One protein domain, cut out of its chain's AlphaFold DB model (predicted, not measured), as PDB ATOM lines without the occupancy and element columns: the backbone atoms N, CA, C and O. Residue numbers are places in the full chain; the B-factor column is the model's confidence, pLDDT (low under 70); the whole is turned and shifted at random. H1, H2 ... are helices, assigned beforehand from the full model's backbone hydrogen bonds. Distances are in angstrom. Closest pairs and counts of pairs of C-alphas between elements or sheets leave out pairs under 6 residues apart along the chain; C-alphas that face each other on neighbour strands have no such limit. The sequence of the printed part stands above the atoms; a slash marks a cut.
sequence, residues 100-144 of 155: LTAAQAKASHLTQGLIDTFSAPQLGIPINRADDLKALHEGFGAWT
ATOM      1  N   LEU A 100     -16.022-126.739 -40.416       95.69
ATOM      2  CA  LEU A 100     -14.803-126.741 -39.612       95.69
ATOM      3  C   LEU A 100     -13.662-126.036 -40.364       95.69
ATOM      4  O   LEU A 100     -13.055-126.611 -41.266       95.69
ATOM      5  N   THR A 101     -13.386-124.785 -39.997       97.06
ATOM      6  CA  THR A 101     -12.236-123.997 -40.480       97.06
ATOM      7  C   THR A 101     -11.055-124.101 -39.518       97.06
ATOM      8  O   THR A 101     -11.220-124.522 -38.371       97.06
ATOM      9  N   ALA A 102      -9.863-123.658 -39.931       96.56
ATOM     10  CA  ALA A 102      -8.716-123.575 -39.021       96.56
ATOM     11  C   ALA A 102      -8.991-122.650 -37.818       96.56
ATOM     12  O   ALA A 102      -8.580-122.936 -36.691       96.56
ATOM     13  N   ALA A 103      -9.707-121.544 -38.042       96.69
ATOM     14  CA  ALA A 103     -10.119-120.634 -36.977       96.69
ATOM     15  C   ALA A 103     -11.125-121.297 -36.025       96.69
ATOM     16  O   ALA A 103     -10.951-121.220 -34.809       96.69
ATOM     17  N   GLN A 104     -12.125-121.997 -36.569       96.44
ATOM     18  CA  GLN A 104     -13.131-122.690 -35.768       96.44
ATOM     19  C   GLN A 104     -12.520-123.838 -34.963       96.44
ATOM     20  O   GLN A 104     -12.817-123.971 -33.785       96.44
ATOM     21  N   ALA A 105     -11.606-124.621 -35.541       95.69
ATOM     22  CA  ALA A 105     -10.913-125.689 -34.820       95.69
ATOM     23  C   ALA A 105     -10.160-125.163 -33.584       95.69
ATOM     24  O   ALA A 105     -10.189-125.790 -32.525       95.69
ATOM     25  N   LYS A 106      -9.535-123.981 -33.703       94.12
ATOM     26  CA  LYS A 106      -8.884-123.291 -32.580       94.12
ATOM     27  C   LYS A 106      -9.896-122.763 -31.565       94.12
ATOM     28  O   LYS A 106      -9.683-122.942 -30.370       94.12
ATOM     29  N   ALA A 107     -10.979-122.136 -32.026       94.31
ATOM     30  CA  ALA A 107     -12.033-121.590 -31.167       94.31
ATOM     31  C   ALA A 107     -12.771-122.683 -30.374       94.31
ATOM     32  O   ALA A 107     -13.057-122.503 -29.196       94.31
ATOM     33  N   SER A 108     -13.011-123.838 -30.998       92.00
ATOM     34  CA  SER A 108     -13.612-125.025 -30.380       92.00
ATOM     35  C   SER A 108     -12.624-125.836 -29.535       92.00
ATOM     36  O   SER A 108     -12.996-126.879 -29.005       92.00
ATOM     37  N   HIS A 109     -11.364-125.395 -29.418       93.31
ATOM     38  CA  HIS A 109     -10.302-126.088 -28.685       93.31
ATOM     39  C   HIS A 109     -10.141-127.566 -29.083       93.31
ATOM     40  O   HIS A 109      -9.903-128.428 -28.231       93.31
ATOM     41  N   LEU A 110     -10.262-127.876 -30.380       94.00
ATOM     42  CA  LEU A 110     -10.026-129.235 -30.853       94.00
ATOM     43  C   LEU A 110      -8.584-129.647 -30.551       94.00
ATOM     44  O   LEU A 110      -7.634-128.904 -30.793       94.00
ATOM     45  N   THR A 111      -8.425-130.857 -30.021       93.81
ATOM     46  CA  THR A 111      -7.095-131.438 -29.807       93.81
ATOM     47  C   THR A 111      -6.391-131.672 -31.142       93.81
ATOM     48  O   THR A 111      -7.050-131.919 -32.154       93.81
ATOM     49  N   GLN A 112      -5.055-131.674 -31.133       93.25
ATOM     50  CA  GLN A 112      -4.266-131.900 -32.348       93.25
ATOM     51  C   GLN A 112      -4.643-133.210 -33.055       93.25
ATOM     52  O   GLN A 112      -4.806-133.214 -34.265       93.25
ATOM     53  N   GLY A 113      -4.917-134.290 -32.313       90.75
ATOM     54  CA  GLY A 113      -5.359-135.553 -32.915       90.75
ATOM     55  C   GLY A 113      -6.676-135.437 -33.693       90.75
ATOM     56  O   GLY A 113      -6.792-135.986 -34.782       90.75
ATOM     57  N   LEU A 114      -7.657-134.677 -33.187       91.50
ATOM     58  CA  LEU A 114      -8.904-134.417 -33.922       91.50
ATOM     59  C   LEU A 114      -8.662-133.516 -35.137       91.50
ATOM     60  O   LEU A 114      -9.244-133.749 -36.195       91.50
ATOM     61  N   ILE A 115      -7.801-132.504 -34.996       93.81
ATOM     62  CA  ILE A 115      -7.390-131.644 -36.111       93.81
ATOM     63  C   ILE A 115      -6.755-132.495 -37.209       93.81
ATOM     64  O   ILE A 115      -7.179-132.392 -38.358       93.81
ATOM     65  N   ASP A 116      -5.812-133.373 -36.871       92.19
ATOM     66  CA  ASP A 116      -5.153-134.275 -37.812       92.19
ATOM     67  C   ASP A 116      -6.190-135.186 -38.494       92.19
ATOM     68  O   ASP A 116      -6.240-135.252 -39.725       92.19
ATOM     69  N   THR A 117      -7.101-135.812 -37.731       90.38
ATOM     70  CA  THR A 117      -8.188-136.648 -38.280       90.38
ATOM     71  C   THR A 117      -9.058-135.903 -39.286       90.38
ATOM     72  O   THR A 117      -9.374-136.440 -40.351       90.38
ATOM     73  N   PHE A 118      -9.455-134.668 -38.976       91.62
ATOM     74  CA  PHE A 118     -10.362-133.903 -39.827       91.62
ATOM     75  C   PHE A 118      -9.660-133.085 -40.904       91.62
ATOM     76  O   PHE A 118     -10.339-132.585 -41.795       91.62
ATOM     77  N   SER A 119      -8.333-133.000 -40.907       92.06
ATOM     78  CA  SER A 119      -7.541-132.378 -41.978       92.06
ATOM     79  C   SER A 119      -6.934-133.390 -42.958       92.06
ATOM     80  O   SER A 119      -6.512-132.988 -44.043       92.06
ATOM     81  N   ALA A 120      -6.975-134.689 -42.639       89.31
ATOM     82  CA  ALA A 120      -6.452-135.768 -43.477       89.31
ATOM     83  C   ALA A 120      -6.999-135.736 -44.924       89.31
ATOM     84  O   ALA A 120      -8.193-135.460 -45.123       89.31
ATOM     85  N   PRO A 121      -6.207-136.076 -45.962       85.12
ATOM     86  CA  PRO A 121      -6.662-136.068 -47.354       85.12
ATOM     87  C   PRO A 121      -7.917-136.917 -47.579       85.12
ATOM     88  O   PRO A 121      -8.838-136.485 -48.273       85.12
ATOM     89  N   GLN A 122      -7.981-138.086 -46.935       83.19
ATOM     90  CA  GLN A 122      -9.127-138.984 -46.976       83.19
ATOM     91  C   GLN A 122      -9.741-139.122 -45.582       83.19
ATOM     92  O   GLN A 122      -9.100-139.610 -44.653       83.19
ATOM     93  N   LEU A 123     -10.997-138.701 -45.456       78.94
ATOM     94  CA  LEU A 123     -11.744-138.754 -44.205       78.94
ATOM     95  C   LEU A 123     -12.261-140.164 -43.927       78.94
ATOM     96  O   LEU A 123     -12.954-140.746 -44.760       78.94
ATOM     97  N   GLY A 124     -12.002-140.667 -42.719       73.31
ATOM     98  CA  GLY A 124     -12.711-141.835 -42.184       73.31
ATOM     99  C   GLY A 124     -14.123-141.502 -41.685       73.31
ATOM    100  O   GLY A 124     -14.987-142.371 -41.649       73.31
ATOM    101  N   ILE A 125     -14.366-140.237 -41.322       77.56
ATOM    102  CA  ILE A 125     -15.658-139.736 -40.840       77.56
ATOM    103  C   ILE A 125     -16.026-138.499 -41.667       77.56
ATOM    104  O   ILE A 125     -15.265-137.529 -41.661       77.56
ATOM    105  N   PRO A 126     -17.170-138.494 -42.375       81.00
ATOM    106  CA  PRO A 126     -17.558-137.348 -43.182       81.00
ATOM    107  C   PRO A 126     -17.918-136.169 -42.275       81.00
ATOM    108  O   PRO A 126     -18.838-136.277 -41.465       81.00
ATOM    109  N   ILE A 127     -17.204-135.057 -42.435       88.69
ATOM    110  CA  ILE A 127     -17.450-133.772 -41.776       88.69
ATOM    111  C   ILE A 127     -17.266-132.656 -42.805       88.69
ATOM    112  O   ILE A 127     -16.407-132.756 -43.684       88.69
ATOM    113  N   ASN A 128     -18.071-131.601 -42.710       91.38
ATOM    114  CA  ASN A 128     -17.883-130.429 -43.551       91.38
ATOM    115  C   ASN A 128     -16.705-129.600 -43.018       91.38
ATOM    116  O   ASN A 128     -16.692-129.194 -41.854       91.38
ATOM    117  N   ARG A 129     -15.702-129.371 -43.863       93.19
ATOM    118  CA  ARG A 129     -14.428-128.745 -43.492       93.19
ATOM    119  C   ARG A 129     -13.943-127.813 -44.592       93.19
ATOM    120  O   ARG A 129     -14.171-128.083 -45.770       93.19
ATOM    121  N   ALA A 130     -13.234-126.763 -44.205       95.56
ATOM    122  CA  ALA A 130     -12.552-125.882 -45.141       95.56
ATOM    123  C   ALA A 130     -11.125-126.375 -45.434       95.56
ATOM    124  O   ALA A 130     -10.511-127.087 -44.637       95.56
ATOM    125  N   ASP A 131     -10.587-125.993 -46.595       94.69
ATOM    126  CA  ASP A 131      -9.236-126.386 -47.014       94.69
ATOM    127  C   ASP A 131      -8.133-125.808 -46.118       94.69
ATOM    128  O   ASP A 131      -7.067-126.411 -45.990       94.69
ATOM    129  N   ASP A 132      -8.391-124.667 -45.473       96.62
ATOM    130  CA  ASP A 132      -7.446-124.001 -44.572       96.62
ATOM    131  C   ASP A 132      -7.114-124.841 -43.328       96.62
ATOM    132  O   ASP A 132      -6.032-124.691 -42.762       96.62
ATOM    133  N   LEU A 133      -7.987-125.780 -42.946       95.38
ATOM    134  CA  LEU A 133      -7.766-126.711 -41.842       95.38
ATOM    135  C   LEU A 133      -6.502-127.562 -42.049       95.38
ATOM    136  O   LEU A 133      -5.833-127.912 -41.079       95.38
ATOM    137  N   LYS A 134      -6.122-127.837 -43.307       92.94
ATOM    138  CA  LYS A 134      -4.894-128.577 -43.659       92.94
ATOM    139  C   LYS A 134      -3.623-127.887 -43.171       92.94
ATOM    140  O   LYS A 134      -2.625-128.557 -42.941       92.94
ATOM    141  N   ALA A 135      -3.653-126.566 -42.987       95.31
ATOM    142  CA  ALA A 135      -2.511-125.823 -42.463       95.31
ATOM    143  C   ALA A 135      -2.217-126.130 -40.984       95.31
ATOM    144  O   ALA A 135      -1.146-125.774 -40.503       95.31
ATOM    145  N   LEU A 136      -3.158-126.757 -40.266       94.81
ATOM    146  CA  LEU A 136      -2.991-127.178 -38.873       94.81
ATOM    147  C   LEU A 136      -2.649-128.668 -38.732       94.81
ATOM    148  O   LEU A 136      -2.589-129.153 -37.611       94.81
ATOM    149  N   HIS A 137      -2.475-129.400 -39.833       93.50
ATOM    150  CA  HIS A 137      -2.164-130.827 -39.805       93.50
ATOM    151  C   HIS A 137      -0.688-131.048 -39.446       93.50
ATOM    152  O   HIS A 137       0.199-130.566 -40.154       93.50
ATOM    153  N   GLU A 138      -0.420-131.788 -38.375       90.94
ATOM    154  CA  GLU A 138       0.938-132.025 -37.863       90.94
ATOM    155  C   GLU A 138       1.296-133.512 -37.791       90.94
ATOM    156  O   GLU A 138       2.474-133.873 -37.881       90.94
ATOM    157  N   GLY A 139       0.298-134.378 -37.620       79.75
ATOM    158  CA  GLY A 139       0.502-135.772 -37.264       79.75
ATOM    159  C   GLY A 139      -0.361-136.752 -38.043       79.75
ATOM    160  O   GLY A 139      -1.007-136.439 -39.032       79.75
ATOM    161  N   PHE A 140      -0.337-137.996 -37.579       77.62
ATOM    162  CA  PHE A 140      -1.155-139.059 -38.134       77.62
ATOM    163  C   PHE A 140      -2.627-138.853 -37.735       77.62
ATOM    164  O   PHE A 140      -2.972-138.960 -36.558       77.62
ATOM    165  N   GLY A 141      -3.489-138.570 -38.712       68.75
ATOM    166  CA  GLY A 141      -4.878-138.191 -38.484       68.75
ATOM    167  C   GLY A 141      -5.897-139.290 -38.754       68.75
ATOM    168  O   GLY A 141      -6.791-139.530 -37.941       68.75
ATOM    169  N   ALA A 142      -5.804-139.955 -39.900       67.94
ATOM    170  CA  ALA A 142      -6.763-140.980 -40.322       67.94
ATOM    171  C   ALA A 142      -6.054-142.305 -40.591       67.94
ATOM    172  O   ALA A 142      -4.957-142.282 -41.119       67.94
ATOM    173  N   TRP A 143      -6.689-143.462 -40.335       61.78
ATOM    174  CA  TRP A 143      -6.169-144.817 -40.655       61.78
ATOM    175  C   TRP A 143      -5.513-144.947 -42.042       61.78
ATOM    176  O   TRP A 143      -4.617-145.763 -42.230       61.78
ATOM    177  N   THR A 144      -5.919-144.116 -42.997       62.62
ATOM    178  CA  THR A 144      -5.375-144.013 -44.357       62.62
ATOM    179  C   THR A 144      -3.945-143.458 -44.435       62.62
ATOM    180  O   THR A 144      -3.236-143.736 -45.395       62.62
TER     181      THR A 144
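AT A GLANCE: This is residues 100 to 144 of the 155 residues of an uncharacterized protein of Lactobacillus panis DSM 6035 (UniProt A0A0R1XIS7). Three short helices make a small triangular cluster: H2, the longest by residues, and H3 form a helical hairpin, and H1 packs on H3 at a steep tilt. The wide loop of residues 120 to 130 joins H2 to H3, and residues 137 to 144 follow H3 as a tail. The printed part has 45 residues, with three named helices in the order H1, H2, H3 and no named strand. The class is all helix, though under half of the residues, 20 of 45, are in named elements. The whole is compact, with a radius of gyration of the C-alphas of 9.2 A and spans of 27 by 18 by 15 A.

IN THESE COORDINATES: H2 is residues 112 to 119, 10.2 A from first to last C-alpha, beginning with C-alpha 112 at (-4.266, -131.900, -32.348). H3 is residues 131 to 136, 10.3 A long, and ends with C-alpha 136 at (-2.991, -127.178, -38.873). H1 is residues 102 to 107, 8.8 A long, with C-alpha 102 at (-8.716, -123.575, -39.021).

HOW THE PARTS SIT: H2 and H3 touch, and the closest C-alphas, those of Ser 119 and Lys 134, are 4.9 A apart. This hairpin has a shallow tilt of 24 degrees, opposite ways. H1 touches H3, with the C-alphas of Ala 102 and Leu 133 closest at 4.3 A. Their steep tilt is 62 degrees, the same way. H1 and H2 are close but not clearly touching, with the C-alphas of Ala 105 and Ile 115 closest at 7.0 A. Their steep tilt is 39 degrees, opposite ways. In H1 and H2 every O i to N i+4 pair is within hydrogen-bond range; in H3 0 of 2 are, beside 3 of 3 O i to N i+3 pairs.

THE WHOLE: The two C-alphas farthest apart, those of Ala 107 and Thr 144, are 26.9 A apart. The printed part has no cut. The link from H1 to H2 is tight, with 4 residues, and the link from H2 to H3 is long, with 11. The mean pLDDT of the printed part is 88.6, and residues 141 to 144 are under 70.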